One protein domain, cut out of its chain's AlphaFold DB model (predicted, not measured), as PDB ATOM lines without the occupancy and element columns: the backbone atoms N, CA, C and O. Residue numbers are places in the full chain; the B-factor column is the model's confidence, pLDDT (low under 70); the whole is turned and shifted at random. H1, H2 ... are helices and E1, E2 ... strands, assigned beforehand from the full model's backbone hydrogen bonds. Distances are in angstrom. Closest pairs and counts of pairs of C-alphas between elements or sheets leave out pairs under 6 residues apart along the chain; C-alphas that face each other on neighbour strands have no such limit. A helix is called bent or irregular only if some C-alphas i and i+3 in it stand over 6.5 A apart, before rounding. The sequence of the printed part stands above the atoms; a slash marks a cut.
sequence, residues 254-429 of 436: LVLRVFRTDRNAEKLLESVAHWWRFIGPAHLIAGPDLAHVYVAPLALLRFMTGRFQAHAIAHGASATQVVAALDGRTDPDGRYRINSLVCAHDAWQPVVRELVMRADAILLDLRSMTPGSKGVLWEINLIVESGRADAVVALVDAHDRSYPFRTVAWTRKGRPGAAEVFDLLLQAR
ATOM      1  N   LEU A 254      44.588  21.833 -33.479       93.88
ATOM      2  CA  LEU A 254      44.282  22.207 -32.103       93.88
ATOM      3  C   LEU A 254      45.580  22.491 -31.350       93.88
ATOM      4  O   LEU A 254      46.478  21.656 -31.344       93.88
ATOM      5  N   VAL A 255      45.678  23.645 -30.695       90.12
ATOM      6  CA  VAL A 255      46.818  23.980 -29.831       90.12
ATOM      7  C   VAL A 255      46.380  23.959 -28.371       90.12
ATOM      8  O   VAL A 255      45.520  24.745 -27.964       90.12
ATOM      9  N   LEU A 256      47.001  23.079 -27.591       88.12
ATOM     10  CA  LEU A 256      46.820  22.924 -26.148       88.12
ATOM     11  C   LEU A 256      48.118  23.298 -25.431       88.12
ATOM     12  O   LEU A 256      49.209  23.041 -25.943       88.12
ATOM     13  N   ARG A 257      48.020  23.937 -24.263       83.12
ATOM     14  CA  ARG A 257      49.194  24.446 -23.541       83.12
ATOM     15  C   ARG A 257      48.971  24.541 -22.038       83.12
ATOM     16  O   ARG A 257      47.868  24.830 -21.577       83.12
ATOM     17  N   VAL A 258      50.062  24.436 -21.283       75.56
ATOM     18  CA  VAL A 258      50.096  24.812 -19.865       75.56
ATOM     19  C   VAL A 258      50.022  26.344 -19.732       75.56
ATOM     20  O   VAL A 258      50.829  27.069 -20.309       75.56
ATOM     21  N   PHE A 259      49.072  26.864 -18.947       67.94
ATOM     22  CA  PHE A 259      48.951  28.305 -18.676       67.94
ATOM     23  C   PHE A 259      50.062  28.795 -17.731       67.94
ATOM     24  O   PHE A 259      49.886  28.778 -16.512       67.94
ATOM     25  N   ARG A 260      51.208  29.239 -18.268       61.69
ATOM     26  CA  ARG A 260      52.265  29.939 -17.508       61.69
ATOM     27  C   ARG A 260      52.978  30.996 -18.356       61.69
ATOM     28  O   ARG A 260      53.032  30.917 -19.576       61.69
ATOM     29  N   THR A 261      53.550  31.987 -17.675       54.97
ATOM     30  CA  THR A 261      54.252  33.159 -18.225       54.97
ATOM     31  C   THR A 261      55.656  32.842 -18.757       54.97
ATOM     32  O   THR A 261      56.625  33.461 -18.320       54.97
ATOM     33  N   ASP A 262      55.802  31.901 -19.690       62.59
ATOM     34  CA  ASP A 262      57.021  31.830 -20.507       62.59
ATOM     35  C   ASP A 262      56.764  32.424 -21.899       62.59
ATOM     36  O   ASP A 262      56.126  31.825 -22.767       62.59
ATOM     37  N   ARG A 263      57.305  33.628 -22.119       62.66
ATOM     38  CA  ARG A 263      57.185  34.376 -23.381       62.66
ATOM     39  C   ARG A 263      57.825  33.654 -24.568       62.66
ATOM     40  O   ARG A 263      57.451  33.918 -25.709       62.66
ATOM     41  N   ASN A 264      58.826  32.807 -24.338       61.16
ATOM     42  CA  ASN A 264      59.476  32.068 -25.419       61.16
ATOM     43  C   ASN A 264      58.610  30.893 -25.874       61.16
ATOM     44  O   ASN A 264      58.562  30.595 -27.071       61.16
ATOM     45  N   ALA A 265      57.890  30.272 -24.939       63.34
ATOM     46  CA  ALA A 265      56.959  29.207 -25.251       63.34
ATOM     47  C   ALA A 265      55.787  29.703 -26.111       63.34
ATOM     48  O   ALA A 265      55.490  29.097 -27.145       63.34
ATOM     49  N   GLU A 266      55.229  30.862 -25.750       69.56
ATOM     50  CA  GLU A 266      54.159  31.564 -26.474       69.56
ATOM     51  C   GLU A 266      54.529  31.828 -27.943       69.56
ATOM     52  O   GLU A 266      53.816  31.412 -28.858       69.56
ATOM     53  N   LYS A 267      55.715  32.407 -28.182       71.12
ATOM     54  CA  LYS A 267      56.198  32.757 -29.529       71.12
ATOM     55  C   LYS A 267      56.284  31.565 -30.473       71.12
ATOM     56  O   LYS A 267      56.056  31.719 -31.676       71.12
ATOM     57  N   LEU A 268      56.681  30.397 -29.967       74.12
ATOM     58  CA  LEU A 268      56.771  29.190 -30.788       74.12
ATOM     59  C   LEU A 268      55.376  28.742 -31.225       74.12
ATOM     60  O   LEU A 268      55.149  28.558 -32.419       74.12
ATOM     61  N   LEU A 269      54.447  28.623 -30.275       74.75
ATOM     62  CA  LEU A 269      53.071  28.208 -30.551       74.75
ATOM     63  C   LEU A 269      52.372  29.173 -31.508       74.75
ATOM     64  O   LEU A 269      51.710  28.744 -32.450       74.75
ATOM     65  N   GLU A 270      52.578  30.473 -31.324       74.06
ATOM     66  CA  GLU A 270      52.079  31.498 -32.238       74.06
ATOM     67  C   GLU A 270      52.680  31.378 -33.628       74.06
ATOM     68  O   GLU A 270      51.960  31.518 -34.612       74.06
ATOM     69  N   SER A 271      53.986  31.119 -33.726       79.88
ATOM     70  CA  SER A 271      54.650  30.945 -35.018       79.88
ATOM     71  C   SER A 271      54.072  29.738 -35.754       79.88
ATOM     72  O   SER A 271      53.739  29.848 -36.931       79.88
ATOM     73  N   VAL A 272      53.887  28.610 -35.060       83.12
ATOM     74  CA  VAL A 272      53.283  27.405 -35.645       83.12
ATOM     75  C   VAL A 272      51.837  27.670 -36.057       83.12
ATOM     76  O   VAL A 272      51.482  27.413 -37.205       83.12
ATOM     77  N   ALA A 273      51.019  28.259 -35.181       82.25
ATOM     78  CA  ALA A 273      49.640  28.617 -35.505       82.25
ATOM     79  C   ALA A 273      49.562  29.612 -36.676       82.25
ATOM     80  O   ALA A 273      48.655  29.521 -37.498       82.25
ATOM     81  N   HIS A 274      50.519  30.540 -36.784       82.88
ATOM     82  CA  HIS A 274      50.609  31.501 -37.880       82.88
ATOM     83  C   HIS A 274      50.910  30.819 -39.217       82.88
ATOM     84  O   HIS A 274      50.229  31.099 -40.203       82.88
ATOM     85  N   TRP A 275      51.887  29.911 -39.251       85.69
ATOM     86  CA  TRP A 275      52.211  29.134 -40.449       85.69
ATOM     87  C   TRP A 275      51.103  28.147 -40.819       85.69
ATOM     88  O   TRP A 275      50.807  27.969 -42.000       85.69
ATOM     89  N   TRP A 276      50.412  27.577 -39.832       88.44
ATOM     90  CA  TRP A 276      49.299  26.665 -40.085       88.44
ATOM     91  C   TRP A 276      48.153  27.320 -40.860       88.44
ATOM     92  O   TRP A 276      47.465  26.641 -41.615       88.44
ATOM     93  N   ARG A 277      48.000  28.652 -40.787       90.00
ATOM     94  CA  ARG A 277      46.988  29.405 -41.555       90.00
ATOM     95  C   ARG A 277      47.085  29.201 -43.068       90.00
ATOM     96  O   ARG A 277      46.121  29.501 -43.765       90.00
ATOM     97  N   PHE A 278      48.222  28.753 -43.593       89.31
ATOM     98  CA  PHE A 278      48.371  28.435 -45.016       89.31
ATOM     99  C   PHE A 278      47.871  27.028 -45.376       89.31
ATOM    100  O   PHE A 278      47.646  26.751 -46.549       89.31
ATOM    101  N   ILE A 279      47.684  26.163 -44.379       89.25
ATOM    102  CA  ILE A 279      47.323  24.752 -44.534       89.25
ATOM    103  C   ILE A 279      45.858  24.533 -44.136       89.25
ATOM    104  O   ILE A 279      45.085  23.968 -44.909       89.25
ATOM    105  N   GLY A 280      45.456  25.013 -42.958       92.56
ATOM    106  CA  GLY A 280      44.119  24.798 -42.415       92.56
ATOM    107  C   GLY A 280      43.780  25.709 -41.230       92.56
ATOM    108  O   GLY A 280      44.582  26.562 -40.837       92.56
ATOM    109  N   PRO A 281      42.564  25.590 -40.672       92.44
ATOM    110  CA  PRO A 281      42.155  26.374 -39.514       92.44
ATOM    111  C   PRO A 281      42.943  25.960 -38.267       92.44
ATOM    112  O   PRO A 281      43.224  24.784 -38.058       92.44
ATOM    113  N   ALA A 282      43.285  26.934 -37.426       91.12
ATOM    114  CA  ALA A 282      43.905  26.683 -36.126       91.12
ATOM    115  C   ALA A 282      42.931  27.066 -35.009       91.12
ATOM    116  O   ALA A 282      42.322  28.135 -35.057       91.12
ATOM    117  N   HIS A 283      42.795  26.211 -34.004       90.69
ATOM    118  CA  HIS A 283      41.927  26.377 -32.848       90.69
ATOM    119  C   HIS A 283      42.785  26.477 -31.592       90.69
ATOM    120  O   HIS A 283      43.619  25.615 -31.324       90.69
ATOM    121  N   LEU A 284      42.582  27.544 -30.825       86.06
ATOM    122  CA  LEU A 284      43.272  27.783 -29.566       86.06
ATOM    123  C   LEU A 284      42.261  28.063 -28.469       86.06
ATOM    124  O   LEU A 284      41.241  28.721 -28.690       86.06
ATOM    125  N   ILE A 285      42.600  27.622 -27.266       80.38
ATOM    126  CA  ILE A 285      41.872  27.978 -26.055       80.38
ATOM    127  C   ILE A 285      42.685  29.035 -25.333       80.38
ATOM    128  O   ILE A 285      43.757  28.777 -24.782       80.38
ATOM    129  N   ALA A 286      42.192  30.265 -25.400       71.94
ATOM    130  CA  ALA A 286      42.840  31.403 -24.788       71.94
ATOM    131  C   ALA A 286      42.489  31.472 -23.303       71.94
ATOM    132  O   ALA A 286      41.323  31.576 -22.911       71.94
ATOM    133  N   GLY A 287      43.536  31.471 -22.484       65.50
ATOM    134  CA  GLY A 287      43.451  31.873 -21.091       65.50
ATOM    135  C   GLY A 287      43.443  33.403 -20.959       65.50
ATOM    136  O   GLY A 287      43.693  34.131 -21.928       65.50
ATOM    137  N   PRO A 288      43.161  33.925 -19.754       58.66
ATOM    138  CA  PRO A 288      43.206  35.361 -19.473       58.66
ATOM    139  C   PRO A 288      44.605  35.974 -19.666       58.66
ATOM    140  O   PRO A 288      44.721  37.179 -19.861       58.66
ATOM    141  N   ASP A 289      45.651  35.152 -19.652       55.44
ATOM    142  CA  ASP A 289      47.034  35.518 -19.952       55.44
ATOM    143  C   ASP A 289      47.227  35.950 -21.418       55.44
ATOM    144  O   ASP A 289      47.907  36.942 -21.673       55.44
ATOM    145  N   LEU A 290      46.550  35.298 -22.370       54.00
ATOM    146  CA  LEU A 290      46.647  35.628 -23.798       54.00
ATOM    147  C   LEU A 290      45.824  36.870 -24.186       54.00
ATOM    148  O   LEU A 290      46.124  37.553 -25.169       54.00
ATOM    149  N   ALA A 291      44.786  37.189 -23.403       51.12
ATOM    150  CA  ALA A 291      43.871  38.301 -23.673       51.12
ATOM    151  C   ALA A 291      44.566  39.675 -23.665       51.12
ATOM    152  O   ALA A 291      44.077  40.623 -24.281       51.12
ATOM    153  N   HIS A 292      45.700  39.787 -22.970       47.69
ATOM    154  CA  HIS A 292      46.486  41.016 -22.879       47.69
ATOM    155  C   HIS A 292      47.576  41.120 -23.952       47.69
ATOM    156  O   HIS A 292      48.012  42.229 -24.258       47.69
ATOM    157  N   VAL A 293      48.005  39.990 -24.521       46.81
ATOM    158  CA  VAL A 293      49.144  39.916 -25.449       46.81
ATOM    159  C   VAL A 293      48.675  39.938 -26.911       46.81
ATOM    160  O   VAL A 293      49.345  40.524 -27.758       46.81
ATOM    161  N   TYR A 294      47.473  39.417 -27.196       51.09
ATOM    162  CA  TYR A 294      46.932  39.288 -28.555       51.09
ATOM    163  C   TYR A 294      45.542  39.894 -28.713       51.09
ATOM    164  O   TYR A 294      44.566  39.214 -29.035       51.09
ATOM    165  N   VAL A 295      45.438  41.213 -28.565       56.72
ATOM    166  CA  VAL A 295      44.279  41.910 -29.126       56.72
ATOM    167  C   VAL A 295      44.529  42.069 -30.621       56.72
ATOM    168  O   VAL A 295      45.107  43.061 -31.042       56.72
ATOM    169  N   ALA A 296      44.124  41.094 -31.441       65.88
ATOM    170  CA  ALA A 296      44.145  41.271 -32.895       65.88
ATOM    171  C   ALA A 296      43.459  42.609 -33.255       65.88
ATOM    172  O   ALA A 296      42.438  42.937 -32.636       65.88
ATOM    173  N   PRO A 297      43.960  43.393 -34.228       66.44
ATOM    174  CA  PRO A 297      43.389  44.703 -34.541       66.44
ATOM    175  C   PRO A 297      41.876  44.639 -34.774       66.44
ATOM    176  O   PRO A 297      41.113  45.457 -34.269       66.44
ATOM    177  N   LEU A 298      41.410  43.586 -35.443       72.75
ATOM    178  CA  LEU A 298      39.988  43.363 -35.647       72.75
ATOM    179  C   LEU A 298      39.235  42.975 -34.361       72.75
ATOM    180  O   LEU A 298      38.077  43.349 -34.191       72.75
ATOM    181  N   ALA A 299      39.866  42.251 -33.437       73.50
ATOM    182  CA  ALA A 299      39.277  41.960 -32.132       73.50
ATOM    183  C   ALA A 299      39.005  43.263 -31.356       73.50
ATOM    184  O   ALA A 299      37.937  43.409 -30.762       73.50
ATOM    185  N   LEU A 300      39.900  44.255 -31.457       72.06
ATOM    186  CA  LEU A 300      39.656  45.598 -30.926       72.06
ATOM    187  C   LEU A 300      38.492  46.300 -31.640       72.06
ATOM    188  O   LEU A 300      37.612  46.836 -30.974       72.06
ATOM    189  N   LEU A 301      38.426  46.261 -32.976       73.12
ATOM    190  CA  LEU A 301      37.319  46.873 -33.731       73.12
ATOM    191  C   LEU A 301      35.956  46.230 -33.404       73.12
ATOM    192  O   LEU A 301      34.946  46.920 -33.242       73.12
ATOM    193  N   ARG A 302      35.921  44.906 -33.235       73.75
ATOM    194  CA  ARG A 302      34.751  44.168 -32.734       73.75
ATOM    195  C   ARG A 302      34.368  44.625 -31.333       73.75
ATOM    196  O   ARG A 302      33.198  44.862 -31.061       73.75
ATOM    197  N   PHE A 303      35.345  44.821 -30.454       73.44
ATOM    198  CA  PHE A 303      35.103  45.395 -29.134       73.44
ATOM    199  C   PHE A 303      34.513  46.804 -29.195       73.44
ATOM    200  O   PHE A 303      33.497  47.062 -28.552       73.44
ATOM    201  N   MET A 304      35.075  47.684 -30.024       67.94
ATOM    202  CA  MET A 304      34.584  49.052 -30.222       67.94
ATOM    203  C   MET A 304      33.136  49.103 -30.713       67.94
ATOM    204  O   MET A 304      32.383  49.994 -30.335       67.94
ATOM    205  N   THR A 305      32.742  48.140 -31.544       73.62
ATOM    206  CA  THR A 305      31.384  48.039 -32.096       73.62
ATOM    207  C   THR A 305      30.413  47.301 -31.174       73.62
ATOM    208  O   THR A 305      29.254  47.117 -31.533       73.62
ATOM    209  N   GLY A 306      30.860  46.861 -29.991       68.12
ATOM    210  CA  GLY A 306      30.064  46.025 -29.087       68.12
ATOM    211  C   GLY A 306      29.854  44.595 -29.598       68.12
ATOM    212  O   GLY A 306      29.132  43.822 -28.977       68.12
ATOM    213  N   ARG A 307      30.512  44.222 -30.700       66.88
ATOM    214  CA  ARG A 307      30.457  42.909 -31.348       66.88
ATOM    215  C   ARG A 307      31.640  42.025 -30.970       66.88
ATOM    216  O   ARG A 307      32.056  41.177 -31.757       66.88
ATOM    217  N   PHE A 308      32.223  42.222 -29.785       65.19
ATOM    218  CA  PHE A 308      33.252  41.322 -29.266       65.19
ATOM    219  C   PHE A 308      32.624  39.984 -28.901       65.19
ATOM    220  O   PHE A 308      32.336  39.686 -27.745       65.19
ATOM    221  N   GLN A 309      32.420  39.184 -29.934       55.09
ATOM    222  CA  GLN A 309      32.227  37.760 -29.853       55.09
ATOM    223  C   GLN A 309      33.634  37.179 -29.667       55.09
ATOM    224  O   GLN A 309      34.230  36.628 -30.590       55.09
ATOM    225  N   ALA A 310      34.203  37.287 -28.463       53.06
ATOM    226  CA  ALA A 310      34.862  36.069 -28.014       53.06
ATOM    227  C   ALA A 310      33.763  35.011 -28.119       53.06
ATOM    228  O   ALA A 310      32.636  35.294 -27.700       53.06
ATOM    229  N   HIS A 311      34.044  33.839 -28.678       54.50
ATOM    230  CA  HIS A 311      33.159  32.684 -28.530       54.50
ATOM    231  C   HIS A 311      33.217  32.231 -27.059       54.50
ATOM    232  O   HIS A 311      33.569  31.103 -26.732       54.50
ATOM    233  N   ALA A 312      32.976  33.184 -26.157       52.62
ATOM    234  CA  ALA A 312      32.668  32.988 -24.779       52.62
ATOM    235  C   ALA A 312      31.442  32.112 -24.825       52.62
ATOM    236  O   ALA A 312      30.406  32.511 -25.355       52.62
ATOM    237  N   ILE A 313      31.627  30.891 -24.349       55.38
ATOM    238  CA  ILE A 313      30.564  29.921 -24.199       55.38
ATOM    239  C   ILE A 313      29.499  30.626 -23.362       55.38
ATOM    240  O   ILE A 313      29.671  30.834 -22.159       55.38
ATOM    241  N   ALA A 314      28.452  31.120 -24.025       53.53
ATOM    242  CA  ALA A 314      27.327  31.716 -23.338       53.53
ATOM    243  C   ALA A 314      26.737  30.616 -22.455       53.53
ATOM    244  O   ALA A 314      26.666  29.463 -22.887       53.53
ATOM    245  N   HIS A 315      26.344  30.946 -21.224       49.16
ATOM    246  CA  HIS A 315      25.633  29.992 -20.376       49.16
ATOM    247  C   HIS A 315      24.431  29.440 -21.162       49.16
ATOM    248  O   HIS A 315      23.512  30.191 -21.479       49.16
ATOM    249  N   GLY A 316      24.493  28.158 -21.538       58.44
ATOM    250  CA  GLY A 316      23.465  27.463 -22.320       58.44
ATOM    251  C   GLY A 316      23.848  27.036 -23.746       58.44
ATOM    252  O   GLY A 316      23.139  26.208 -24.312       58.44
ATOM    253  N   ALA A 317      24.946  27.522 -24.339       69.00
ATOM    254  CA  ALA A 317      25.399  27.024 -25.644       69.00
ATOM    255  C   ALA A 317      26.096  25.661 -25.494       69.00
ATOM    256  O   ALA A 317      27.003  25.512 -24.673       69.00
ATOM    257  N   SER A 318      25.696  24.670 -26.295       81.81
ATOM    258  CA  SER A 318      26.357  23.356 -26.280       81.81
ATOM    259  C   SER A 318      27.751  23.428 -26.914       81.81
ATOM    260  O   SER A 318      27.986  24.199 -27.848       81.81
ATOM    261  N   ALA A 319      28.678  22.591 -26.447       83.94
ATOM    262  CA  ALA A 319      30.034  22.527 -26.996       83.94
ATOM    263  C   ALA A 319      30.050  22.251 -28.505       83.94
ATOM    264  O   ALA A 319      30.784  22.896 -29.251       83.94
ATOM    265  N   THR A 320      29.176  21.357 -28.963       86.25
ATOM    266  CA  THR A 320      29.012  21.008 -30.375       86.25
ATOM    267  C   THR A 320      28.613  22.222 -31.216       86.25
ATOM    268  O   THR A 320      29.159  22.411 -32.300       86.25
ATOM    269  N   GLN A 321      27.706  23.077 -30.722       84.81
ATOM    270  CA  GLN A 321      27.316  24.314 -31.411       84.81
ATOM    271  C   GLN A 321      28.474  25.312 -31.474       84.81
ATOM    272  O   GLN A 321      28.708  25.905 -32.524       84.81
ATOM    273  N   VAL A 322      29.215  25.473 -30.373       84.12
ATOM    274  CA  VAL A 322      30.379  26.370 -30.322       84.12
ATOM    275  C   VAL A 322      31.445  25.927 -31.323       84.12
ATOM    276  O   VAL A 322      31.946  26.750 -32.083       84.12
ATOM    277  N   VAL A 323      31.756  24.629 -31.367       88.06
ATOM    278  CA  VAL A 323      32.759  24.073 -32.284       88.06
ATOM    279  C   VAL A 323      32.280  24.096 -33.738       88.06
ATOM    280  O   VAL A 323      33.067  24.400 -34.628       88.06
ATOM    281  N   ALA A 324      30.994  23.853 -34.001       86.69
ATOM    282  CA  ALA A 324      30.427  23.956 -35.348       86.69
ATOM    283  C   ALA A 324      30.403  25.398 -35.887       86.69
ATOM    284  O   ALA A 324      30.441  25.594 -37.100       86.69
ATOM    285  N   ALA A 325      30.356  26.400 -35.006       86.44
ATOM    286  CA  ALA A 325      30.423  27.810 -35.382       86.44
ATOM    287  C   ALA A 325      31.849  28.289 -35.723       86.44
ATOM    288  O   ALA A 325      32.012  29.415 -36.198       86.44
ATOM    289  N   LEU A 326      32.879  27.465 -35.487       87.50
ATOM    290  CA  LEU A 326      34.260  27.827 -35.789       87.50
ATOM    291  C   LEU A 326      34.482  27.976 -37.291       87.50
ATOM    292  O   LEU A 326      33.976  27.214 -38.114       87.50
ATOM    293  N   ASP A 327      35.286  28.970 -37.653       88.12
ATOM    294  CA  ASP A 327      35.524  29.280 -39.051       88.12
ATOM    295  C   ASP A 327      36.538  28.298 -39.653       88.12
ATOM    296  O   ASP A 327      37.723  28.321 -39.307       88.12
ATOM    297  N   GLY A 328      36.058  27.439 -40.554       89.31
ATOM    298  CA  GLY A 328      36.854  26.454 -41.292       89.31
ATOM    299  C   GLY A 328      37.156  26.839 -42.743       89.31
ATOM    300  O   GLY A 328      37.552  25.981 -43.530       89.31
ATOM    301  N   ARG A 329      36.920  28.095 -43.143       91.56
ATOM    302  CA  ARG A 329      37.107  28.561 -44.528       91.56
ATOM    303  C   ARG A 329      38.265  29.543 -44.641       91.56
ATOM    304  O   ARG A 329      38.506  30.329 -43.727       91.56
ATOM    305  N   THR A 330      38.897  29.604 -45.806       92.25
ATOM    306  CA  THR A 330      39.889  30.646 -46.096       92.25
ATOM    307  C   THR A 330      39.245  32.028 -46.256       92.25
ATOM    308  O   THR A 330      38.081  32.157 -46.664       92.25
ATOM    309  N   ASP A 331      40.005  33.058 -45.894       91.06
ATOM    310  CA  ASP A 331      39.756  34.467 -46.198       91.06
ATOM    311  C   ASP A 331      40.120  34.793 -47.667       91.06
ATOM    312  O   ASP A 331      40.707  33.953 -48.355       91.06
ATOM    313  N   PRO A 332      39.784  35.995 -48.190       88.44
ATOM    314  CA  PRO A 332      40.083  36.397 -49.575       88.44
ATOM    315  C   PRO A 332      41.550  36.287 -50.001       88.44
ATOM    316  O   PRO A 332      41.833  36.162 -51.188       88.44
ATOM    317  N   ASP A 333      42.477  36.326 -49.049       87.56
ATOM    318  CA  ASP A 333      43.914  36.160 -49.268       87.56
ATOM    319  C   ASP A 333      44.367  34.686 -49.246       87.56
ATOM    320  O   ASP A 333      45.560  34.395 -49.320       87.56
ATOM    321  N   GLY A 334      43.426  33.745 -49.135       88.75
ATOM    322  CA  GLY A 334      43.673  32.307 -49.133       88.75
ATOM    323  C   GLY A 334      44.123  31.733 -47.792       88.75
ATOM    324  O   GLY A 334      44.375  30.534 -47.725       88.75
ATOM    325  N   ARG A 335      44.213  32.536 -46.726       89.25
ATOM    326  CA  ARG A 335      44.611  32.048 -45.399       89.25
ATOM    327  C   ARG A 335      43.409  31.651 -44.560       89.25
ATOM    328  O   ARG A 335      42.378  32.317 -44.573       89.25
ATOM    329  N   TYR A 336      43.563  30.605 -43.765       90.75
ATOM    330  CA  TYR A 336      42.614  30.249 -42.722       90.75
ATOM    331  C   TYR A 336      42.737  31.182 -41.515       90.75
ATOM    332  O   TYR A 336      43.768  31.830 -41.274       90.75
ATOM    333  N   ARG A 337      41.648  31.267 -40.748       87.00
ATOM    334  CA  ARG A 337      41.596  32.051 -39.514       87.00
ATOM    335  C   ARG A 337      42.114  31.251 -38.332       87.00
ATOM    336  O   ARG A 337      42.027  30.026 -38.287       87.00
ATOM    337  N   ILE A 338      42.617  31.999 -37.359       86.25
ATOM    338  CA  ILE A 338      42.912  31.485 -36.033       86.25
ATOM    339  C   ILE A 338      41.662  31.688 -35.176       86.25
ATOM    340  O   ILE A 338      41.232  32.817 -34.937       86.25
ATOM    341  N   ASN A 339      41.074  30.585 -34.735       86.44
ATOM    342  CA  ASN A 339      39.900  30.547 -33.883       86.44
ATOM    343  C   ASN A 339      40.348  30.519 -32.419       86.44
ATOM    344  O   ASN A 339      40.866  29.511 -31.949       86.44
ATOM    345  N   SER A 340      40.146  31.623 -31.701       81.06
ATOM    346  CA  SER A 340      40.454  31.721 -30.273       81.06
ATOM    347  C   SER A 340      39.170  31.638 -29.448       81.06
ATOM    348  O   SER A 340      38.283  32.488 -29.575       81.06
ATOM    349  N   LEU A 341      39.058  30.590 -28.632       79.88
ATOM    350  CA  LEU A 341      37.951  30.368 -27.704       79.88
ATOM    351  C   LEU A 341      38.360  30.854 -26.314       79.88
ATOM    352  O   LEU A 341      39.382  30.431 -25.782       79.88
ATOM    353  N   VAL A 342      37.556  31.737 -25.723       73.38
ATOM    354  CA  VAL A 342      37.773  32.224 -24.354       73.38
ATOM    355  C   VAL A 342      36.750  31.547 -23.461       73.38
ATOM    356  O   VAL A 342      35.570  31.891 -23.491       73.38
ATOM    357  N   CYS A 343      37.189  30.581 -22.665       68.56
ATOM    358  CA  CYS A 343      36.293  29.780 -21.840       68.56
ATOM    359  C   CYS A 343      36.336  30.219 -20.367       68.56
ATOM    360  O   CYS A 343      37.376  30.627 -19.850       68.56
ATOM    361  N   ALA A 344      35.198  30.119 -19.673       64.19
ATOM    362  CA  ALA A 344      35.164  30.170 -18.210       64.19
ATOM    363  C   ALA A 344      35.677  28.839 -17.617       64.19
ATOM    364  O   ALA A 344      35.729  27.831 -18.320       64.19
ATOM    365  N   HIS A 345      36.076  28.844 -16.339       63.28
ATOM    366  CA  HIS A 345      36.815  27.750 -15.676       63.28
ATOM    367  C   HIS A 345      36.190  26.349 -15.769       63.28
ATOM    368  O   HIS A 345      36.922  25.369 -15.714       63.28
ATOM    369  N   ASP A 346      34.877  26.241 -15.909       66.69
ATOM    370  CA  ASP A 346      34.114  24.993 -15.964       66.69
ATOM    371  C   ASP A 346      33.536  24.700 -17.359       66.69
ATOM    372  O   ASP A 346      33.295  23.549 -17.715       66.69
ATOM    373  N   ALA A 347      33.379  25.723 -18.201       73.81
ATOM    374  CA  ALA A 347      32.786  25.585 -19.529       73.81
ATOM    375  C   ALA A 347      33.751  25.032 -20.599       73.81
ATOM    376  O   ALA A 347      33.314  24.644 -21.680       73.81
ATOM    377  N   TRP A 348      35.063  25.000 -20.338       81.25
ATOM    378  CA  TRP A 348      36.063  24.646 -21.354       81.25
ATOM    379  C   TRP A 348      36.157  23.144 -21.654       81.25
ATOM    380  O   TRP A 348      36.409  22.784 -22.800       81.25
ATOM    381  N   GLN A 349      35.935  22.267 -20.667       87.31
ATOM    382  CA  GLN A 349      36.127  20.818 -20.823       87.31
ATOM    383  C   GLN A 349      35.234  20.207 -21.920       87.31
ATOM    384  O   GLN A 349      35.758  19.503 -22.786       87.31
ATOM    385  N   PRO A 350      33.915  20.493 -21.975       88.00
ATOM    386  CA  PRO A 350      33.072  20.003 -23.066       88.00
ATOM    387  C   PRO A 350      33.549  20.470 -24.447       88.00
ATOM    388  O   PRO A 350      33.486  19.717 -25.415       88.00
ATOM    389  N   VAL A 351      34.065  21.697 -24.540       88.69
ATOM    390  CA  VAL A 351      34.571  22.272 -25.792       88.69
ATOM    391  C   VAL A 351      35.901  21.653 -26.213       88.69
ATOM    392  O   VAL A 351      36.055  21.325 -27.386       88.69
ATOM    393  N   VAL A 352      36.838  21.428 -25.284       90.50
ATOM    394  CA  VAL A 352      38.081  20.696 -25.591       90.50
ATOM    395  C   VAL A 352      37.773  19.300 -26.090       90.50
ATOM    396  O   VAL A 352      38.360  18.883 -27.080       90.50
ATOM    397  N   ARG A 353      36.837  18.595 -25.444       92.75
ATOM    398  CA  ARG A 353      36.417  17.259 -25.878       92.75
ATOM    399  C   ARG A 353      35.984  17.265 -27.341       92.75
ATOM    400  O   ARG A 353      36.515  16.490 -28.127       92.75
ATOM    401  N   GLU A 354      35.092  18.174 -27.723       92.88
ATOM    402  CA  GLU A 354      34.654  18.308 -29.118       92.88
ATOM    403  C   GLU A 354      35.794  18.684 -30.074       92.88
ATOM    404  O   GLU A 354      35.848  18.176 -31.192       92.88
ATOM    405  N   LEU A 355      36.720  19.550 -29.652       93.31
ATOM    406  CA  LEU A 355      37.869  19.933 -30.470       93.31
ATOM    407  C   LEU A 355      38.840  18.770 -30.689       93.31
ATOM    408  O   LEU A 355      39.239  18.536 -31.823       93.31
ATOM    409  N   VAL A 356      39.191  18.017 -29.643       94.25
ATOM    410  CA  VAL A 356      40.091  16.850 -29.728       94.25
ATOM    411  C   VAL A 356      39.533  15.797 -30.685       94.25
ATOM    412  O   VAL A 356      40.275  15.234 -31.490       94.25
ATOM    413  N   MET A 357      38.215  15.580 -30.655       93.38
ATOM    414  CA  MET A 357      37.551  14.621 -31.541       93.38
ATOM    415  C   MET A 357      37.561  15.032 -33.018       93.38
ATOM    416  O   MET A 357      37.428  14.166 -33.879       93.38
ATOM    417  N   ARG A 358      37.696  16.328 -33.328       91.81
ATOM    418  CA  ARG A 358      37.621  16.857 -34.702       91.81
ATOM    419  C   ARG A 358      38.953  17.335 -35.267       91.81
ATOM    420  O   ARG A 358      39.059  17.473 -36.478       91.81
ATOM    421  N   ALA A 359      39.924  17.627 -34.409       93.00
ATOM    422  CA  ALA A 359      41.215  18.167 -34.807       93.00
ATOM    423  C   ALA A 359      42.003  17.140 -35.615       93.00
ATOM    424  O   ALA A 359      42.182  16.030 -35.135       93.00
ATOM    425  N   ASP A 360      42.529  17.500 -36.783       93.00
ATOM    426  CA  ASP A 360      43.372  16.614 -37.600       93.00
ATOM    427  C   ASP A 360      44.797  16.497 -37.045       93.00
ATOM    428  O   ASP A 360      45.446  15.460 -37.183       93.00
ATOM    429  N   ALA A 361      45.269  17.559 -36.391       92.44
ATOM    430  CA  ALA A 361      46.534  17.613 -35.676       92.44
ATOM    431  C   ALA A 361      46.351  18.313 -34.324       92.44
ATOM    432  O   ALA A 361      45.600  19.282 -34.205       92.44
ATOM    433  N   ILE A 362      47.069  17.848 -33.304       92.00
ATOM    434  CA  ILE A 362      47.051  18.398 -31.949       92.00
ATOM    435  C   ILE A 362      48.483  18.767 -31.570       92.00
ATOM    436  O   ILE A 362      49.341  17.901 -31.441       92.00
ATOM    437  N   LEU A 363      48.754  20.052 -31.373       89.69
ATOM    438  CA  LEU A 363      50.007  20.530 -30.803       89.69
ATOM    439  C   LEU A 363      49.824  20.712 -29.299       89.69
ATOM    440  O   LEU A 363      49.058  21.574 -28.872       89.69
ATOM    441  N   LEU A 364      50.526  19.906 -28.510       87.06
ATOM    442  CA  LEU A 364      50.432  19.900 -27.056       87.06
ATOM    443  C   LEU A 364      51.727  20.433 -26.440       87.06
ATOM    444  O   LEU A 364      52.771  19.791 -26.526       87.06
ATOM    445  N   ASP A 365      51.674  21.601 -25.809       83.50
ATOM    446  CA  ASP A 365      52.821  22.173 -25.105       83.50
ATOM    447  C   ASP A 365      52.853  21.737 -23.641       83.50
ATOM    448  O   ASP A 365      52.045  22.197 -22.828       83.50
ATOM    449  N   LEU A 366      53.799  20.855 -23.320       81.62
ATOM    450  CA  LEU A 366      54.046  20.326 -21.980       81.62
ATOM    451  C   LEU A 366      55.239  20.991 -21.294       81.62
ATOM    452  O   LEU A 366      55.573  20.609 -20.172       81.62
ATOM    453  N   ARG A 367      55.883  21.975 -21.933       75.06
ATOM    454  CA  ARG A 367      57.007  22.686 -21.321       75.06
ATOM    455  C   ARG A 367      56.554  23.350 -20.024       75.06
ATOM    456  O   ARG A 367      55.500  23.985 -19.979       75.06
ATOM    457  N   SER A 368      57.371  23.251 -18.977       73.88
ATOM    458  CA  SER A 368      57.074  23.817 -17.648       73.88
ATOM    459  C   SER A 368      55.863  23.191 -16.940       73.88
ATOM    460  O   SER A 368      55.267  23.824 -16.050       73.88
ATOM    461  N   MET A 369      55.482  21.966 -17.316       74.38
ATOM    462  CA  MET A 369      54.436  21.220 -16.628       74.38
ATOM    463  C   MET A 369      54.877  20.891 -15.197       74.38
ATOM    464  O   MET A 369      55.948  20.359 -14.937       74.38
ATOM    465  N   THR A 370      54.008  21.201 -14.239       71.06
ATOM    466  CA  THR A 370      54.203  20.879 -12.814       71.06
ATOM    467  C   THR A 370      53.124  19.897 -12.346       71.06
ATOM    468  O   THR A 370      52.057  19.851 -12.969       71.06
ATOM    469  N   PRO A 371      53.304  19.183 -11.218       67.12
ATOM    470  CA  PRO A 371      52.263  18.309 -10.652       67.12
ATOM    471  C   PRO A 371      50.938  19.028 -10.359       67.12
ATOM    472  O   PRO A 371      49.889  18.394 -10.286       67.12
ATOM    473  N   GLY A 372      50.959  20.357 -10.208       69.19
ATOM    474  CA  GLY A 372      49.762  21.173 -10.008       69.19
ATOM    475  C   GLY A 372      48.933  21.422 -11.275       69.19
ATOM    476  O   GLY A 372      47.841  21.979 -11.178       69.19
ATOM    477  N   SER A 373      49.408  21.015 -12.460       73.75
ATOM    478  CA  SER A 373      48.805  21.332 -13.768       73.75
ATOM    479  C   SER A 373      47.602  20.432 -14.093       73.75
ATOM    480  O   SER A 373      47.550  19.789 -15.140       73.75
ATOM    481  N   LYS A 374      46.615  20.379 -13.189       77.38
ATOM    482  CA  LYS A 374      45.448  19.478 -13.271       77.38
ATOM    483  C   LYS A 374      44.662  19.601 -14.584       77.38
ATOM    484  O   LYS A 374      44.132  18.604 -15.057       77.38
ATOM    485  N   GLY A 375      44.607  20.800 -15.173       79.31
ATOM    486  CA  GLY A 375      43.958  21.031 -16.469       79.31
ATOM    487  C   GLY A 375      44.634  20.270 -17.612       79.31
ATOM    488  O   GLY A 375      43.968  19.539 -18.332       79.31
ATOM    489  N   VAL A 376      45.961  20.353 -17.713       78.88
ATOM    490  CA  VAL A 376      46.725  19.677 -18.776       78.88
ATOM    491  C   VAL A 376      46.745  18.162 -18.579       78.88
ATOM    492  O   VAL A 376      46.629  17.420 -19.545       78.88
ATOM    493  N   LEU A 377      46.792  17.680 -17.333       80.81
ATOM    494  CA  LEU A 377      46.631  16.247 -17.052       80.81
ATOM    495  C   LEU A 377      45.270  15.717 -17.525       80.81
ATOM    496  O   LEU A 377      45.193  14.631 -18.093       80.81
ATOM    497  N   TRP A 378      44.202  16.491 -17.323       86.38
ATOM    498  CA  TRP A 378      42.881  16.143 -17.840       86.38
ATOM    499  C   TRP A 378      42.857  16.117 -19.376       86.38
ATOM    500  O   TRP A 378      42.297  15.188 -19.952       86.38
ATOM    501  N   GLU A 379      43.496  17.085 -20.042       87.31
ATOM    502  CA  GLU A 379      43.601  17.128 -21.510       87.31
ATOM    503  C   GLU A 379      44.372  15.923 -22.066       87.31
ATOM    504  O   GLU A 379      43.934  15.314 -23.041       87.31
ATOM    505  N   ILE A 380      45.476  15.536 -21.420       85.62
ATOM    506  CA  ILE A 380      46.251  14.339 -21.778       85.62
ATOM    507  C   ILE A 380      45.385  13.086 -21.647       85.62
ATOM    508  O   ILE A 380      45.310  12.300 -22.592       85.62
ATOM    509  N   ASN A 381      44.706  12.906 -20.510       84.50
ATOM    510  CA  ASN A 381      43.837  11.747 -20.299       84.50
ATOM    511  C   ASN A 381      42.724  11.697 -21.346       84.50
ATOM    512  O   ASN A 381      42.501  10.651 -21.945       84.50
ATOM    513  N   LEU A 382      42.097  12.835 -21.651       87.56
ATOM    514  CA  LEU A 382      41.090  12.928 -22.701       87.56
ATOM    515  C   LEU A 382      41.635  12.500 -24.074       87.56
ATOM    516  O   LEU A 382      40.961  11.773 -24.801       87.56
ATOM    517  N   ILE A 383      42.831  12.947 -24.457       87.44
ATOM    518  CA  ILE A 383      43.464  12.575 -25.735       87.44
ATOM    519  C   ILE A 383      43.722  11.065 -25.804       87.44
ATOM    520  O   ILE A 383      43.475  10.440 -26.837       87.44
ATOM    521  N   VAL A 384      44.202  10.475 -24.707       84.94
ATOM    522  CA  VAL A 384      44.475   9.035 -24.619       84.94
ATOM    523  C   VAL A 384      43.174   8.235 -24.678       84.94
ATOM    524  O   VAL A 384      43.050   7.330 -25.499       84.94
ATOM    525  N   GLU A 385      42.182   8.598 -23.865       86.06
ATOM    526  CA  GLU A 385      40.874   7.933 -23.800       86.06
ATOM    527  C   GLU A 385      40.086   8.047 -25.110       86.06
ATOM    528  O   GLU A 385      39.339   7.138 -25.466       86.06
ATOM    529  N   SER A 386      40.258   9.143 -25.852       87.25
ATOM    530  CA  SER A 386      39.628   9.338 -27.165       87.25
ATOM    531  C   SER A 386      40.343   8.619 -28.311       87.25
ATOM    532  O   SER A 386      39.867   8.662 -29.445       87.25
ATOM    533  N   GLY A 387      41.487   7.972 -28.053       86.56
ATOM    534  CA  GLY A 387      42.276   7.297 -29.083       86.56
ATOM    535  C   GLY A 387      42.901   8.249 -30.109       86.56
ATOM    536  O   GLY A 387      43.246   7.812 -31.201       86.56
ATOM    537  N   ARG A 388      43.048   9.542 -29.780       86.94
ATOM    538  CA  ARG A 388      43.567  10.597 -30.677       86.94
ATOM    539  C   ARG A 388      45.067  10.850 -30.527       86.94
ATOM    540  O   ARG A 388      45.574  11.877 -30.970       86.94
ATOM    541  N   ALA A 389      45.788   9.944 -29.873       84.06
ATOM    542  CA  ALA A 389      47.209  10.117 -29.582       84.06
ATOM    543  C   ALA A 389      48.091  10.132 -30.851       84.06
ATOM    544  O   ALA A 389      49.156  10.744 -30.859       84.06
ATOM    545  N   ASP A 390      47.620   9.526 -31.941       81.44
ATOM    546  CA  ASP A 390      48.252   9.514 -33.263       81.44
ATOM    547  C   ASP A 390      48.287  10.892 -33.948       81.44
ATOM    548  O   ASP A 390      49.139  11.138 -34.804       81.44
ATOM    549  N   ALA A 391      47.387  11.795 -33.555       84.94
ATOM    550  CA  ALA A 391      47.307  13.158 -34.066       84.94
ATOM    551  C   ALA A 391      48.185  14.153 -33.286       84.94
ATOM    552  O   ALA A 391      48.212  15.335 -33.629       84.94
ATOM    553  N   VAL A 392      48.881  13.713 -32.231       88.00
ATOM    554  CA  VAL A 392      49.551  14.605 -31.277       88.00
ATOM    555  C   VAL A 392      51.024  14.811 -31.608       88.00
ATOM    556  O   VAL A 392      51.794  13.865 -31.756       88.00
ATOM    557  N   VAL A 393      51.441  16.074 -31.598       87.44
ATOM    558  CA  VAL A 393      52.836  16.503 -31.500       87.44
ATOM    559  C   VAL A 393      53.013  17.191 -30.151       87.44
ATOM    560  O   VAL A 393      52.409  18.233 -29.901       87.44
ATOM    561  N   ALA A 394      53.826  16.608 -29.271       84.81
ATOM    562  CA  ALA A 394      54.079  17.147 -27.938       84.81
ATOM    563  C   ALA A 394      55.412  17.907 -27.880       84.81
ATOM    564  O   ALA A 394      56.441  17.405 -28.332       84.81
ATOM    565  N   LEU A 395      55.402  19.103 -27.291       81.56
ATOM    566  CA  LEU A 395      56.598  19.883 -26.975       81.56
ATOM    567  C   LEU A 395      56.961  19.665 -25.505       81.56
ATOM    568  O   LEU A 395      56.124  19.864 -24.631       81.56
ATOM    569  N   VAL A 396      58.206  19.280 -25.232       77.44
ATOM    570  CA  VAL A 396      58.724  18.985 -23.883       77.44
ATOM    571  C   VAL A 396      60.055  19.706 -23.663       77.44
ATOM    572  O   VAL A 396      60.819  19.867 -24.614       77.44
ATOM    573  N   ASP A 397      60.346  20.151 -22.434       71.19
ATOM    574  CA  ASP A 397      61.651  20.732 -22.078       71.19
ATOM    575  C   ASP A 397      62.583  19.672 -21.452       71.19
ATOM    576  O   ASP A 397      62.144  18.672 -20.881       71.19
ATOM    577  N   ALA A 398      63.898  19.890 -21.529       59.56
ATOM    578  CA  ALA A 398      64.918  19.031 -20.934       59.56
ATOM    579  C   ALA A 398      64.781  18.905 -19.403       59.56
ATOM    580  O   ALA A 398      65.156  17.869 -18.849       59.56
ATOM    581  N   HIS A 399      64.215  19.916 -18.734       52.00
ATOM    582  CA  HIS A 399      63.963  19.920 -17.288       52.00
ATOM    583  C   HIS A 399      62.699  19.144 -16.874       52.00
ATOM    584  O   HIS A 399      62.579  18.766 -15.710       52.00
ATOM    585  N   ASP A 400      61.795  18.825 -17.809       52.03
ATOM    586  CA  ASP A 400      60.527  18.125 -17.532       52.03
ATOM    587  C   ASP A 400      60.681  16.588 -17.465       52.03
ATOM    588  O   ASP A 400      59.709  15.849 -17.295       52.03
ATOM    589  N   ARG A 401      61.917  16.072 -17.550       47.34
ATOM    590  CA  ARG A 401      62.246  14.628 -17.556       47.34
ATOM    591  C   ARG A 401      61.948  13.886 -16.243       47.34
ATOM    592  O   ARG A 401      62.103  12.666 -16.200       47.34
ATOM    593  N   SER A 402      61.580  14.591 -15.174       43.31
ATOM    594  CA  SER A 402      61.387  14.036 -13.825       43.31
ATOM    595  C   SER A 402      59.963  13.538 -13.539       43.31
ATOM    596  O   SER A 402      59.760  12.854 -12.537       43.31
ATOM    597  N   TYR A 403      58.992  13.804 -14.421       41.59
ATOM    598  CA  TYR A 403      57.673  13.164 -14.372       41.59
ATOM    599  C   TYR A 403      57.671  11.855 -15.172       41.59
ATOM    600  O   TYR A 403      58.401  11.750 -16.160       41.59
ATOM    601  N   PRO A 404      56.865  10.841 -14.794       37.38
ATOM    602  CA  PRO A 404      56.895   9.507 -15.388       37.38
ATOM    603  C   PRO A 404      56.208   9.473 -16.766       37.38
ATOM    604  O   PRO A 404      55.432   8.577 -17.065       37.38
ATOM    605  N   PHE A 405      56.523  10.429 -17.635       40.50
ATOM    606  CA  PHE A 405      56.320  10.340 -19.075       40.50
ATOM    607  C   PHE A 405      57.669  10.036 -19.737       40.50
ATOM    608  O   PHE A 405      58.095  10.697 -20.683       40.50
ATOM    609  N   ARG A 406      58.380   9.016 -19.229       28.62
ATOM    610  CA  ARG A 406      59.431   8.369 -20.017       28.62
ATOM    611  C   ARG A 406      58.734   7.792 -21.247       28.62
ATOM    612  O   ARG A 406      58.111   6.739 -21.163       28.62
ATOM    613  N   THR A 407      58.901   8.463 -22.382       33.59
ATOM    614  CA  THR A 407      58.523   7.998 -23.729       33.59
ATOM    615  C   THR A 407      57.070   8.257 -24.141       33.59
ATOM    616  O   THR A 407      56.314   7.336 -24.415       33.59
ATOM    617  N   VAL A 408      56.684   9.525 -24.304       39.22
ATOM    618  CA  VAL A 408      55.589   9.871 -25.235       39.22
ATOM    619  C   VAL A 408      56.127  10.810 -26.316       39.22
ATOM    620  O   VAL A 408      55.635  11.906 -26.548       39.22
ATOM    621  N   ALA A 409      57.204  10.376 -26.971       35.56
ATOM    622  CA  ALA A 409      57.532  10.857 -28.302       35.56
ATOM    623  C   ALA A 409      56.698  10.018 -29.277       35.56
ATOM    624  O   ALA A 409      57.096   8.907 -29.628       35.56
ATOM    625  N   TRP A 410      55.529  10.513 -29.692       42.44
ATOM    626  CA  TRP A 410      54.803   9.926 -30.820       42.44
ATOM    627  C   TRP A 410      55.580  10.223 -32.104       42.44
ATOM    628  O   TRP A 410      55.281  11.138 -32.864       42.44
ATOM    629  N   THR A 411      56.632   9.444 -32.341       35.66
ATOM    630  CA  THR A 411      57.277   9.350 -33.645       35.66
ATOM    631  C   THR A 411      56.573   8.244 -34.423       35.66
ATOM    632  O   THR A 411      56.734   7.048 -34.197       35.66
ATOM    633  N   ARG A 412      55.695   8.710 -35.309       39.12
ATOM    634  CA  ARG A 412      55.032   8.030 -36.423       39.12
ATOM    635  C   ARG A 412      55.746   6.747 -36.883       39.12
ATOM    636  O   ARG A 412      56.651   6.796 -37.713       39.12
ATOM    637  N   LYS A 413      55.243   5.580 -36.475       36.19
ATOM    638  CA  LYS A 413      55.376   4.378 -37.309       36.19
ATOM    639  C   LYS A 413      54.555   4.613 -38.586       36.19
ATOM    640  O   LYS A 413      53.335   4.517 -38.560       36.19
ATOM    641  N   GLY A 414      55.222   4.933 -39.697       34.09
ATOM    642  CA  GLY A 414      54.747   4.488 -41.015       34.09
ATOM    643  C   GLY A 414      54.295   5.507 -42.067       34.09
ATOM    644  O   GLY A 414      53.645   5.082 -43.014       34.09
ATOM    645  N   ARG A 415      54.629   6.806 -42.004       34.19
ATOM    646  CA  ARG A 415      54.488   7.683 -43.194       34.19
ATOM    647  C   ARG A 415      55.623   8.733 -43.252       34.19
ATOM    648  O   ARG A 415      55.851   9.405 -42.248       34.19
ATOM    649  N   PRO A 416      56.316   8.921 -44.387       32.59
ATOM    650  CA  PRO A 416      57.582   9.673 -44.424       32.59
ATOM    651  C   PRO A 416      57.492  11.218 -44.399       32.59
ATOM    652  O   PRO A 416      58.453  11.855 -44.007       32.59
ATOM    653  N   GLY A 417      56.362  11.870 -44.703       33.16
ATOM    654  CA  GLY A 417      56.392  13.328 -44.988       33.16
ATOM    655  C   GLY A 417      56.243  14.353 -43.841       33.16
ATOM    656  O   GLY A 417      56.275  15.545 -44.113       33.16
ATOM    657  N   ALA A 418      56.005  13.961 -42.580       36.88
ATOM    658  CA  ALA A 418      55.706  14.928 -41.495       36.88
ATOM    659  C   ALA A 418      56.907  15.230 -40.580       36.88
ATOM    660  O   ALA A 418      56.956  16.294 -39.970       36.88
ATOM    661  N   ALA A 419      57.878  14.315 -40.515       39.19
ATOM    662  CA  ALA A 419      59.127  14.525 -39.787       39.19
ATOM    663  C   ALA A 419      60.043  15.521 -40.524       39.19
ATOM    664  O   ALA A 419      60.618  16.399 -39.891       39.19
ATOM    665  N   GLU A 420      60.071  15.483 -41.863       36.41
ATOM    666  CA  GLU A 420      60.904  16.379 -42.682       36.41
ATOM    667  C   GLU A 420      60.548  17.862 -42.523       36.41
ATOM    668  O   GLU A 420      61.437  18.705 -42.487       36.41
ATOM    669  N   VAL A 421      59.264  18.208 -42.367       36.03
ATOM    670  CA  VAL A 421      58.846  19.609 -42.160       36.03
ATOM    671  C   VAL A 421      59.323  20.134 -40.799       36.03
ATOM    672  O   VAL A 421      59.660  21.311 -40.671       36.03
ATOM    673  N   PHE A 422      59.381  19.265 -39.788       39.69
ATOM    674  CA  PHE A 422      59.843  19.620 -38.446       39.69
ATOM    675  C   PHE A 422      61.374  19.694 -38.364       39.69
ATOM    676  O   PHE A 422      61.898  20.642 -37.777       39.69
ATOM    677  N   ASP A 423      62.086  18.774 -39.021       37.81
ATOM    678  CA  ASP A 423      63.548  18.813 -39.128       37.81
ATOM    679  C   ASP A 423      64.030  20.024 -39.941       37.81
ATOM    680  O   ASP A 423      64.986  20.688 -39.541       37.81
ATOM    681  N   LEU A 424      63.318  20.406 -41.009       34.88
ATOM    682  CA  LEU A 424      63.619  21.616 -41.785       34.88
ATOM    683  C   LEU A 424      63.425  22.907 -40.974       34.88
ATOM    684  O   LEU A 424      64.213  23.844 -41.101       34.88
ATOM    685  N   LEU A 425      62.407  22.967 -40.109       34.06
ATOM    686  CA  LEU A 425      62.162  24.134 -39.252       34.06
ATOM    687  C   LEU A 425      63.148  24.229 -38.076       34.06
ATOM    688  O   LEU A 425      63.447  25.338 -37.626       34.06
ATOM    689  N   LEU A 426      63.672  23.096 -37.599       35.91
ATOM    690  CA  LEU A 426      64.692  23.044 -36.549       35.91
ATOM    691  C   LEU A 426      66.097  23.361 -37.088       35.91
ATOM    692  O   LEU A 426      66.809  24.163 -36.481       35.91
ATOM    693  N   GLN A 427      66.465  22.830 -38.257       37.06
ATOM    694  CA  GLN A 427      67.754  23.110 -38.905       37.06
ATOM    695  C   GLN A 427      67.877  24.569 -39.373       37.06
ATOM    696  O   GLN A 427      68.966  25.137 -39.349       37.06
ATOM    697  N   ALA A 428      66.762  25.223 -39.715       33.97
ATOM    698  CA  ALA A 428      66.755  26.627 -40.130       33.97
ATOM    699  C   ALA A 428      66.984  27.641 -38.985       33.97
ATOM    700  O   ALA A 428      67.156  28.830 -39.262       33.97
ATOM    701  N   ARG A 429      66.966  27.225 -37.705       35.91
ATOM    702  CA  ARG A 429      67.077  28.150 -36.555       35.91
ATOM    703  C   ARG A 429      68.272  27.935 -35.632       35.91
ATOM    704  O   ARG A 429      68.563  28.836 -34.850       35.91
TER     705      ARG A 429
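Overview. This is residues 254 to 429 of the 436 residues of an uncharacterized protein of Caenimonas sp. HX-9-20 (UniProt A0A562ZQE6). One twisted sheet of five parallel strands makes the core of three layers, with H1 over one face and H4 and H5 over the other. H3 packs on H4, H2 and H6 lie off the E3 and E5 edges, and residues 420 to 429, of which 420 to 427 belong to H7, stick out. The printed part has 176 residues with seven named helices and five named strands, along the chain E1 H1 E2 H2 H3 E3 H4 E4 H5 E5 H6 H7; the sheet's order is E3 E2 E1 E4 E5. The class is mixed, helices and strands, and the whole is compact, with a radius of gyration of the C-alphas of 16.6 A and spans of 49 by 37 by 30 A.

Arrangement. E1, residues 254 to 257, is an inner strand. H1, residues 263 to 276, is on the sheet at a height of 9.2 A, along the strands, with Val 255 and Leu 269 its closest C-alphas to E1, 7.6 A apart. E2, residues 282 to 286, is parallel to E1, with N 255 and O 283 within hydrogen-bond range at 2.9 A; E1, H1, E2 form a strand-helix-strand unit, parallel neighbour strands with a helix between, its crossover right-handed. H2, residues 297 to 304, and H3, residues 319 to 324, are apart. E3, residues 338 to 342, an edge strand, is parallel to E2, with N 284 and O 339 at 2.8 A; E2, H2, H3, E3 form another unit. H4, residues 348 to 358, is on the opposite face from H1 and touches H3, the closest C-alphas being Ala 319 and Val 351, 4.7 A. E4, residues 361 to 365, is parallel to E1, with N 256 and O 363 at 2.9 A; E3, H4, E4 form a split right-handed unit, with E2 and E1 between its strands. H5, residues 374 to 385, is on the same face as H4 and only just touches it, with 3 pairs of C-alphas within 8 A, the closest Val 356 and Ile 383 at 6.8 A, through residues 379 to 383 alone. E5, residues 392 to 395, the other edge strand, is parallel to E4, with N 393 and O 362 at 2.8 A; E4, H5, E5 form a right-handed unit. H6, residues 398 to 402, and H7, residues 419 to 427, touch no helix. Every O i to N i+4 pair is within hydrogen-bond range in H1, H2, H3, H4, H5 and H7; irregular H6, with C-alphas 399 and 402 at 7.3 A, has 0 of 1, and 0 of 2 O i to N i+3 pairs.

Along the chain. E1 begins at C-alpha 254 (44.282, 22.207, -32.103). H1 is 20.0 A long, H5 16.3 A and H4 15.5 A. H7 ends at C-alpha 427 (67.754, 23.110, -38.905).

Size, cuts and confidence. The farthest C-alphas, Thr 305 and Gly 414, are 50.2 A apart. The printed part has no cut; the links H2 to H3, H3 to E3 and H6 to H7 are long. Mean pLDDT of the printed part is 70.8; 70 residues are under 70, among them 398 to 429.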